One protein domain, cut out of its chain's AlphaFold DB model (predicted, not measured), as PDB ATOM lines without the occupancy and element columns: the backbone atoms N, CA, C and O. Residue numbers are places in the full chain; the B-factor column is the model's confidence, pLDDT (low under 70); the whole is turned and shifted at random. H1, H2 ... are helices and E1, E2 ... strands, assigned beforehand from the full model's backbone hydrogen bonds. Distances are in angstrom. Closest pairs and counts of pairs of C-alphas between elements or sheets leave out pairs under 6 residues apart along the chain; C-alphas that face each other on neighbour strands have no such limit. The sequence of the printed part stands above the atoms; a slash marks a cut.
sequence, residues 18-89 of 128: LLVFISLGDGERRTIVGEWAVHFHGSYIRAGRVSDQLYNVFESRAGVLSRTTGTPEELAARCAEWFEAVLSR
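AT A GLANCE: This is residues 18 to 89 of the 128 residues of an uncharacterized protein of Streptomyces venezuelae (UniProt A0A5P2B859). The model is one slab of two layers: a curled four-strand antiparallel sheet, E1 to E4, with a single helix, H1, lying along the strands over one face. The hairpin of E1 and E2 reaches past the end of E3 and, with the turn around Glu 28, makes one end of the long axis, while a long loop, residues 50 to 64, swings out between E3 and E4. The printed part has 72 residues, with four named strands and then one named helix along the chain; the sheet's order is E1 - E2 - E3 - E4, and the class is mixed, helices and strands. It is compact, with a radius of gyration of the C-alphas of 12.6 A, yet elongated in outline, spanning 41 by 24 by 21 A.

IN THESE COORDINATES: Begin at C-alpha 18, at (4.381, 14.562, 2.332); from there E1, residues 18 to 26, runs 24.0 A. After a tight link comes E2, residues 31 to 40, the longest strand at 28.2 A, ending at C-alpha 40, at (0.999, 15.389, -3.086). Next find E3, residues 44 to 49, 17.2 A, and, past the long link, E4, residues 65 to 69, 11.1 A. H1, residues 72 to 87, runs 22.5 A to C-alpha 87 at (6.193, 33.040, 5.120).

HOW THE PARTS SIT: The four strands form a meander, each the antiparallel neighbour of the one before, with E1 and E4 as edge strands. In the hairpin of E1 and E2, look at N 22 and O 36, 2.8 A apart, within hydrogen-bond range. In the hairpin of E2 and E3, N 39 and O 46 are 2.8 A apart, and in that of E3 and E4, N 65 and O 47 are 2.9 A apart. Each pair of neighbours stands at 170 degrees between directions. H1 is on the sheet at a height of 8.9 A, over E2 and E3, and on the local plane it stands at 7 degrees to E3. The closest C-alphas of E3 and H1, those of Ile 45 and Leu 75, are 6.7 A apart; for E4 and H1 they are those of Leu 65 and Trp 82, 6.9 A. E1 and H1 are near each other, while E1 and E4 are apart. In H1 every O i to N i+4 pair is within hydrogen-bond range.

THE WHOLE: The two C-alphas farthest apart are those of Glu 28 and Thr 71, at 41.5 A. The printed part has no cut, and its one long link is E3 to E4. The mean pLDDT of the printed part is 76.9; look for values under 70 at residues 51 to 67, of which 65 to 67 belong to E4.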
ATOM      1  N   LEU A  18       3.984  13.302   1.706       80.56
ATOM      2  CA  LEU A  18       4.381  14.562   2.332       80.56
ATOM      3  C   LEU A  18       5.549  15.159   1.535       80.56
ATOM      4  O   LEU A  18       6.648  14.607   1.525       80.56
ATOM      5  N   LEU A  19       5.314  16.291   0.869       81.69
ATOM      6  CA  LEU A  19       6.347  16.992   0.106       81.69
ATOM      7  C   LEU A  19       7.135  17.963   0.978       81.69
ATOM      8  O   LEU A  19       8.355  18.060   0.865       81.69
ATOM      9  N   VAL A  20       6.424  18.724   1.810       82.75
ATOM     10  CA  VAL A  20       6.997  19.826   2.586       82.75
ATOM     11  C   VAL A  20       6.334  19.877   3.950       82.75
ATOM     12  O   VAL A  20       5.111  19.790   4.057       82.75
ATOM     13  N   PHE A  21       7.146  20.094   4.980       84.44
ATOM     14  CA  PHE A  21       6.695  20.413   6.326       84.44
ATOM     15  C   PHE A  21       7.433  21.647   6.844       84.44
ATOM     16  O   PHE A  21       8.650  21.765   6.700       84.44
ATOM     17  N   ILE A  22       6.683  22.565   7.444       83.75
ATOM     18  CA  ILE A  22       7.177  23.825   7.992       83.75
ATOM     19  C   ILE A  22       6.743  23.893   9.443       83.75
ATOM     20  O   ILE A  22       5.548  23.857   9.723       83.75
ATOM     21  N   SER A  23       7.700  24.071  10.347       86.06
ATOM     22  CA  SER A  23       7.423  24.406  11.741       86.06
ATOM     23  C   SER A  23       8.049  25.760  12.042       86.06
ATOM     24  O   SER A  23       9.259  25.949  11.899       86.06
ATOM     25  N   LEU A  24       7.209  26.727  12.406       84.44
ATOM     26  CA  LEU A  24       7.644  28.044  12.846       84.44
ATOM     27  C   LEU A  24       7.615  28.075  14.369       84.44
ATOM     28  O   LEU A  24       6.550  27.956  14.973       84.44
ATOM     29  N   GLY A  25       8.780  28.259  14.982       84.38
ATOM     30  CA  GLY A  25       8.935  28.343  16.430       84.38
ATOM     31  C   GLY A  25       9.422  29.710  16.900       84.38
ATOM     32  O   GLY A  25      10.124  30.422  16.188       84.38
ATOM     33  N   ASP A  26       9.079  30.039  18.139       82.31
ATOM     34  CA  ASP A  26       9.706  31.078  18.945       82.31
ATOM     35  C   ASP A  26      10.729  30.402  19.871       82.31
ATOM     36  O   ASP A  26      10.369  29.719  20.838       82.31
ATOM     37  N   GLY A  27      12.015  30.563  19.546       80.44
ATOM     38  CA  GLY A  27      13.120  29.953  20.286       80.44
ATOM     39  C   GLY A  27      13.301  30.511  21.699       80.44
ATOM     40  O   GLY A  27      13.697  29.764  22.595       80.44
ATOM     41  N   GLU A  28      12.959  31.780  21.933       84.50
ATOM     42  CA  GLU A  28      13.057  32.397  23.262       84.50
ATOM     43  C   GLU A  28      12.012  31.808  24.213       84.50
ATOM     44  O   GLU A  28      12.288  31.561  25.388       84.50
ATOM     45  N   ARG A  29      10.815  31.519  23.690       77.12
ATOM     46  CA  ARG A  29       9.689  30.969  24.462       77.12
ATOM     47  C   ARG A  29       9.528  29.461  24.350       77.12
ATOM     48  O   ARG A  29       8.608  28.910  24.953       77.12
ATOM     49  N   ARG A  30      10.385  28.797  23.567       80.88
ATOM     50  CA  ARG A  30      10.306  27.358  23.263       80.88
ATOM     51  C   ARG A  30       8.894  26.932  22.835       80.88
ATOM     52  O   ARG A  30       8.397  25.897  23.270       80.88
ATOM     53  N   THR A  31       8.227  27.764  22.036       80.44
ATOM     54  CA  THR A  31       6.826  27.572  21.629       80.44
ATOM     55  C   THR A  31       6.727  27.487  20.115       80.44
ATOM     56  O   THR A  31       7.397  28.231  19.409       80.44
ATOM     57  N   ILE A  32       5.865  26.607  19.612       80.81
ATOM     58  CA  ILE A  32       5.546  26.519  18.187       80.81
ATOM     59  C   ILE A  32       4.444  27.537  17.873       80.81
ATOM     60  O   ILE A  32       3.367  27.512  18.466       80.81
ATOM     61  N   VAL A  33       4.735  28.459  16.960       81.25
ATOM     62  CA  VAL A  33       3.819  29.506  16.482       81.25
ATOM     63  C   VAL A  33       2.826  28.924  15.479       81.25
ATOM     64  O   VAL A  33       1.641  29.266  15.491       81.25
ATOM     65  N   GLY A  34       3.289  28.015  14.622       80.69
ATOM     66  CA  GLY A  34       2.440  27.327  13.663       80.69
ATOM     67  C   GLY A  34       3.184  26.252  12.893       80.69
ATOM     68  O   GLY A  34       4.408  26.287  12.776       80.69
ATOM     69  N   GLU A  35       2.412  25.308  12.368       85.19
ATOM     70  CA  GLU A  35       2.907  24.204  11.558       85.19
ATOM     71  C   GLU A  35       2.060  24.087  10.301       85.19
ATOM     72  O   GLU A  35       0.837  24.258  10.344       85.19
ATOM     73  N   TRP A  36       2.711  23.812   9.179       86.00
ATOM     74  CA  TRP A  36       2.063  23.674   7.884       86.00
ATOM     75  C   TRP A  36       2.679  22.523   7.101       86.00
ATOM     76  O   TRP A  36       3.871  22.247   7.226       86.00
ATOM     77  N   ALA A  37       1.870  21.878   6.269       84.56
ATOM     78  CA  ALA A  37       2.310  20.790   5.410       84.56
ATOM     79  C   ALA A  37       1.739  20.928   4.001       84.56
ATOM     80  O   ALA A  37       0.676  21.526   3.808       84.56
ATOM     81  N   VAL A  38       2.458  20.342   3.045       83.88
ATOM     82  CA  VAL A  38       2.029  20.123   1.664       83.88
ATOM     83  C   VAL A  38       2.069  18.626   1.388       83.88
ATOM     84  O   VAL A  38       3.121  18.000   1.517       83.88
ATOM     85  N   HIS A  39       0.944  18.078   0.950       85.00
ATOM     86  CA  HIS A  39       0.807  16.706   0.479       85.00
ATOM     87  C   HIS A  39       0.612  16.682  -1.028       85.00
ATOM     88  O   HIS A  39      -0.043  17.560  -1.597       85.00
ATOM     89  N   PHE A  40       1.170  15.664  -1.668       81.69
ATOM     90  CA  PHE A  40       0.999  15.389  -3.086       81.69
ATOM     91  C   PHE A  40       0.316  14.049  -3.290       81.69
ATOM     92  O   PHE A  40       0.784  13.031  -2.793       81.69
ATOM     93  N   HIS A  41      -0.754  14.070  -4.076       82.50
ATOM     94  CA  HIS A  41      -1.615  12.922  -4.354       82.50
ATOM     95  C   HIS A  41      -1.562  12.567  -5.849       82.50
ATOM     96  O   HIS A  41      -2.590  12.415  -6.516       82.50
ATOM     97  N   GLY A  42      -0.359  12.563  -6.431       79.00
ATOM     98  CA  GLY A  42      -0.101  12.213  -7.835       79.00
ATOM     99  C   GLY A  42      -0.519  13.272  -8.862       79.00
ATOM    100  O   GLY A  42       0.262  13.654  -9.728       79.00
ATOM    101  N   SER A  43      -1.756  13.756  -8.783       78.31
ATOM    102  CA  SER A  43      -2.346  14.705  -9.739       78.31
ATOM    103  C   SER A  43      -2.713  16.050  -9.121       78.31
ATOM    104  O   SER A  43      -3.065  16.980  -9.847       78.31
ATOM    105  N   TYR A  44      -2.638  16.165  -7.794       78.56
ATOM    106  CA  TYR A  44      -2.910  17.404  -7.082       78.56
ATOM    107  C   TYR A  44      -2.050  17.566  -5.836       78.56
ATOM    108  O   TYR A  44      -1.529  16.594  -5.287       78.56
ATOM    109  N   ILE A  45      -1.953  18.815  -5.382       81.75
ATOM    110  CA  ILE A  45      -1.395  19.166  -4.076       81.75
ATOM    111  C   ILE A  45      -2.489  19.660  -3.132       81.75
ATOM    112  O   ILE A  45      -3.454  20.308  -3.558       81.75
ATOM    113  N   ARG A  46      -2.303  19.378  -1.845       81.00
ATOM    114  CA  ARG A  46      -3.088  19.913  -0.731       81.00
ATOM    115  C   ARG A  46      -2.123  20.538   0.261       81.00
ATOM    116  O   ARG A  46      -1.178  19.880   0.678       81.00
ATOM    117  N   ALA A  47      -2.339  21.796   0.638       81.38
ATOM    118  CA  ALA A  47      -1.459  22.453   1.596       81.38
ATOM    119  C   ALA A  47      -2.213  23.310   2.598       81.38
ATOM    120  O   ALA A  47      -3.165  24.006   2.249       81.38
ATOM    121  N   GLY A  48      -1.765  23.299   3.846       81.06
ATOM    122  CA  GLY A  48      -2.416  24.066   4.894       81.06
ATOM    123  C   GLY A  48      -1.813  23.831   6.265       81.06
ATOM    124  O   GLY A  48      -0.745  23.237   6.408       81.06
ATOM    125  N   ARG A  49      -2.499  24.364   7.278       79.50
ATOM    126  CA  ARG A  49      -2.063  24.261   8.669       79.50
ATOM    127  C   ARG A  49      -2.271  22.835   9.173       79.50
ATOM    128  O   ARG A  49      -3.340  22.256   8.975       79.50
ATOM    129  N   VAL A  50      -1.267  22.327   9.868       80.12
ATOM    130  CA  VAL A  50      -1.305  21.046  10.569       80.12
ATOM    131  C   VAL A  50      -1.666  21.299  12.029       80.12
ATOM    132  O   VAL A  50      -1.254  22.310  12.606       80.12
ATOM    133  N   SER A  51      -2.474  20.420  12.623       66.50
ATOM    134  CA  SER A  51      -2.770  20.485  14.063       66.50
ATOM    135  C   SER A  51      -2.453  19.206  14.835       66.50
ATOM    136  O   SER A  51      -2.633  19.170  16.052       66.50
ATOM    137  N   ASP A  52      -1.940  18.181  14.157       66.25
ATOM    138  CA  ASP A  52      -1.570  16.914  14.768       66.25
ATOM    139  C   ASP A  52      -0.207  16.405  14.284       66.25
ATOM    140  O   ASP A  52       0.368  16.864  13.300       66.25
ATOM    141  N   GLN A  53       0.315  15.413  15.001       65.00
ATOM    142  CA  GLN A  53       1.557  14.728  14.637       65.00
ATOM    143  C   GLN A  53       1.400  13.808  13.415       65.00
ATOM    144  O   GLN A  53       2.366  13.169  13.006       65.00
ATOM    145  N   LEU A  54       0.186  13.713  12.864       62.72
ATOM    146  CA  LEU A  54      -0.131  12.925  11.677       62.72
ATOM    147  C   LEU A  54      -0.056  13.772  10.401       62.72
ATOM    148  O   LEU A  54      -0.267  13.246   9.315       62.72
ATOM    149  N   TYR A  55       0.295  15.058  10.518       61.28
ATOM    150  CA  TYR A  55       0.413  15.987   9.396       61.28
ATOM    151  C   TYR A  55      -0.901  16.205   8.640       61.28
ATOM    152  O   TYR A  55      -0.877  16.635   7.484       61.28
ATOM    153  N   ASN A  56      -2.046  15.974   9.291       64.81
ATOM    154  CA  ASN A  56      -3.343  16.189   8.665       64.81
ATOM    155  C   ASN A  56      -3.554  17.678   8.401       64.81
ATOM    156  O   ASN A  56      -3.455  18.526   9.300       64.81
ATOM    157  N   VAL A  57      -3.849  18.005   7.143       64.38
ATOM    158  CA  VAL A  57      -4.070  19.383   6.717       64.38
ATOM    159  C   VAL A  57      -5.523  19.746   6.966       64.38
ATOM    160  O   VAL A  57      -6.429  19.309   6.254       64.38
ATOM    161  N   PHE A  58      -5.752  20.619   7.944       63.00
ATOM    162  CA  PHE A  58      -7.094  21.118   8.216       63.00
ATOM    163  C   PHE A  58      -7.550  22.047   7.096       63.00
ATOM    164  O   PHE A  58      -6.948  23.101   6.869       63.00
ATOM    165  N   GLU A  59      -8.675  21.701   6.466       54.97
ATOM    166  CA  GLU A  59      -9.437  22.587   5.585       54.97
ATOM    167  C   GLU A  59     -10.104  23.713   6.388       54.97
ATOM    168  O   GLU A  59     -11.322  23.818   6.514       54.97
ATOM    169  N   SER A  60      -9.306  24.593   6.991       45.25
ATOM    170  CA  SER A  60      -9.850  25.839   7.516       45.25
ATOM    171  C   SER A  60      -9.981  26.839   6.367       45.25
ATOM    172  O   SER A  60      -9.047  27.067   5.598       45.25
ATOM    173  N   ARG A  61     -11.158  27.463   6.280       45.62
ATOM    174  CA  ARG A  61     -11.630  28.405   5.243       45.62
ATOM    175  C   ARG A  61     -10.724  29.631   4.988       45.62
ATOM    176  O   ARG A  61     -11.067  30.477   4.171       45.62
ATOM    177  N   ALA A  62      -9.596  29.758   5.686       44.59
ATOM    178  CA  ALA A  62      -8.691  30.900   5.639       44.59
ATOM    179  C   ALA A  62      -7.214  30.460   5.549       44.59
ATOM    180  O   ALA A  62      -6.457  30.569   6.515       44.59
ATOM    181  N   GLY A  63      -6.777  30.012   4.369       52.50
ATOM    182  CA  GLY A  63      -5.343  29.891   4.050       52.50
ATOM    183  C   GLY A  63      -4.846  28.511   3.626       52.50
ATOM    184  O   GLY A  63      -3.637  28.289   3.607       52.50
ATOM    185  N   VAL A  64      -5.752  27.600   3.291       56.25
ATOM    186  CA  VAL A  64      -5.425  26.349   2.600       56.25
ATOM    187  C   VAL A  64      -5.257  26.655   1.116       56.25
ATOM    188  O   VAL A  64      -6.054  27.400   0.543       56.25
ATOM    189  N   LEU A  65      -4.216  26.101   0.497       59.59
ATOM    190  CA  LEU A  65      -4.155  26.007  -0.959       59.59
ATOM    191  C   LEU A  65      -5.289  25.059  -1.344       59.59
ATOM    192  O   LEU A  65      -5.198  23.854  -1.097       59.59
ATOM    193  N   SER A  66      -6.384  25.617  -1.861       62.34
ATOM    194  CA  SER A  66      -7.483  24.828  -2.410       62.34
ATOM    195  C   SER A  66      -6.892  23.785  -3.347       62.34
ATOM    196  O   SER A  66      -6.066  24.133  -4.195       62.34
ATOM    197  N   ARG A  67      -7.282  22.521  -3.153       69.12
ATOM    198  CA  ARG A  67      -6.876  21.367  -3.962       69.12
ATOM    199  C   ARG A  67      -6.598  21.781  -5.404       69.12
ATOM    200  O   ARG A  67      -7.507  22.215  -6.110       69.12
ATOM    201  N   THR A  68      -5.342  21.676  -5.817       74.25
ATOM    202  CA  THR A  68      -4.917  22.182  -7.121       74.25
ATOM    203  C   THR A  68      -4.345  21.056  -7.959       74.25
ATOM    204  O   THR A  68      -3.401  20.407  -7.527       74.25
ATOM    205  N   THR A  69      -4.907  20.850  -9.151       81.00
ATOM    206  CA  THR A  69      -4.442  19.881 -10.152       81.00
ATOM    207  C   THR A  69      -3.579  20.549 -11.225       81.00
ATOM    208  O   THR A  69      -3.797  21.721 -11.550       81.00
ATOM    209  N   GLY A  70      -2.633  19.816 -11.809       82.88
ATOM    210  CA  GLY A  70      -1.775  20.325 -12.886       82.88
ATOM    211  C   GLY A  70      -0.651  19.363 -13.256       82.88
ATOM    212  O   GLY A  70      -0.599  18.241 -12.745       82.88
ATOM    213  N   THR A  71       0.252  19.804 -14.131       85.75
ATOM    214  CA  THR A  71       1.517  19.086 -14.360       85.75
ATOM    215  C   THR A  71       2.424  19.198 -13.127       85.75
ATOM    216  O   THR A  71       2.255  20.121 -12.325       85.75
ATOM    217  N   PRO A  72       3.409  18.301 -12.948       81.31
ATOM    218  CA  PRO A  72       4.356  18.394 -11.837       81.31
ATOM    219  C   PRO A  72       5.033  19.767 -11.712       81.31
ATOM    220  O   PRO A  72       5.200  20.267 -10.603       81.31
ATOM    221  N   GLU A  73       5.363  20.415 -12.831       85.75
ATOM    222  CA  GLU A  73       5.975  21.747 -12.861       85.75
ATOM    223  C   GLU A  73       5.010  22.832 -12.365       85.75
ATOM    224  O   GLU A  73       5.396  23.688 -11.569       85.75
ATOM    225  N   GLU A  74       3.745  22.778 -12.787       85.19
ATOM    226  CA  GLU A  74       2.706  23.703 -12.320       85.19
ATOM    227  C   GLU A  74       2.433  23.525 -10.825       85.19
ATOM    228  O   GLU A  74       2.246  24.500 -10.096       85.19
ATOM    229  N   LEU A  75       2.421  22.277 -10.352       84.81
ATOM    230  CA  LEU A  75       2.244  21.960  -8.938       84.81
ATOM    231  C   LEU A  75       3.438  22.434  -8.104       84.81
ATOM    232  O   LEU A  75       3.234  23.013  -7.039       84.81
ATOM    233  N   ALA A  76       4.667  22.264  -8.596       83.56
ATOM    234  CA  ALA A  76       5.867  22.766  -7.934       83.56
ATOM    235  C   ALA A  76       5.862  24.300  -7.830       83.56
ATOM    236  O   ALA A  76       6.114  24.841  -6.753       83.56
ATOM    237  N   ALA A  77       5.511  24.998  -8.916       87.38
ATOM    238  CA  ALA A  77       5.405  26.456  -8.926       87.38
ATOM    239  C   ALA A  77       4.357  26.954  -7.919       87.38
ATOM    240  O   ALA A  77       4.655  27.792  -7.071       87.38
ATOM    241  N   ARG A  78       3.156  26.368  -7.931       83.94
ATOM    242  CA  ARG A  78       2.081  26.735  -6.994       83.94
ATOM    243  C   ARG A  78       2.424  26.409  -5.543       83.94
ATOM    244  O   ARG A  78       2.044  27.151  -4.639       83.94
ATOM    245  N   CYS A  79       3.155  25.322  -5.305       82.50
ATOM    246  CA  CYS A  79       3.671  24.992  -3.981       82.50
ATOM    247  C   CYS A  79       4.649  26.067  -3.481       82.50
ATOM    248  O   CYS A  79       4.552  26.483  -2.326       82.50
ATOM    249  N   ALA A  80       5.560  26.536  -4.338       86.06
ATOM    250  CA  ALA A  80       6.499  27.603  -3.999       86.06
ATOM    251  C   ALA A  80       5.774  28.929  -3.710       86.06
ATOM    252  O   ALA A  80       6.013  29.539  -2.672       86.06
ATOM    253  N   GLU A  81       4.823  29.323  -4.560       86.44
ATOM    254  CA  GLU A  81       4.006  30.528  -4.356       86.44
ATOM    255  C   GLU A  81       3.248  30.492  -3.022       86.44
ATOM    256  O   GLU A  81       3.223  31.473  -2.279       86.44
ATOM    257  N   TRP A  82       2.650  29.350  -2.676       82.94
ATOM    258  CA  TRP A  82       1.967  29.200  -1.393       82.94
ATOM    259  C   TRP A  82       2.930  29.245  -0.210       82.94
ATOM    260  O   TRP A  82       2.610  29.853   0.809       82.94
ATOM    261  N   PHE A  83       4.111  28.645  -0.339       80.56
ATOM    262  CA  PHE A  83       5.134  28.686   0.700       80.56
ATOM    263  C   PHE A  83       5.576  30.128   0.984       80.56
ATOM    264  O   PHE A  83       5.581  30.567   2.136       80.56
ATOM    265  N   GLU A  84       5.861  30.902  -0.063       85.00
ATOM    266  CA  GLU A  84       6.172  32.330   0.052       85.00
ATOM    267  C   GLU A  84       5.003  33.123   0.649       85.00
ATOM    268  O   GLU A  84       5.194  33.982   1.518       85.00
ATOM    269  N   ALA A  85       3.769  32.799   0.251       82.62
ATOM    270  CA  ALA A  85       2.574  33.413   0.810       82.62
ATOM    271  C   ALA A  85       2.406  33.104   2.304       82.62
ATOM    272  O   ALA A  85       1.948  33.973   3.034       82.62
ATOM    273  N   VAL A  86       2.778  31.912   2.783       79.25
ATOM    274  CA  VAL A  86       2.762  31.565   4.213       79.25
ATOM    275  C   VAL A  86       3.834  32.343   4.972       79.25
ATOM    276  O   VAL A  86       3.524  32.947   6.000       79.25
ATOM    277  N   LEU A  87       5.066  32.374   4.460       80.12
ATOM    278  CA  LEU A  87       6.193  33.040   5.120       80.12
ATOM    279  C   LEU A  87       6.077  34.567   5.153       80.12
ATOM    280  O   LEU A  87       6.594  35.205   6.067       80.12
ATOM    281  N   SER A  88       5.391  35.160   4.181       84.19
ATOM    282  CA  SER A  88       5.159  36.606   4.133       84.19
ATOM    283  C   SER A  88       4.047  37.082   5.071       84.19
ATOM    284  O   SER A  88       3.854  38.292   5.227       84.19
ATOM    285  N   ARG A  89       3.307  36.173   5.729       78.56
ATOM    286  CA  ARG A  89       2.234  36.572   6.651       78.56
ATOM    287  C   ARG A  89       2.839  37.222   7.893       78.56
ATOM    288  O   ARG A  89       3.656  36.597   8.571       78.56
TER     289      ARG A  89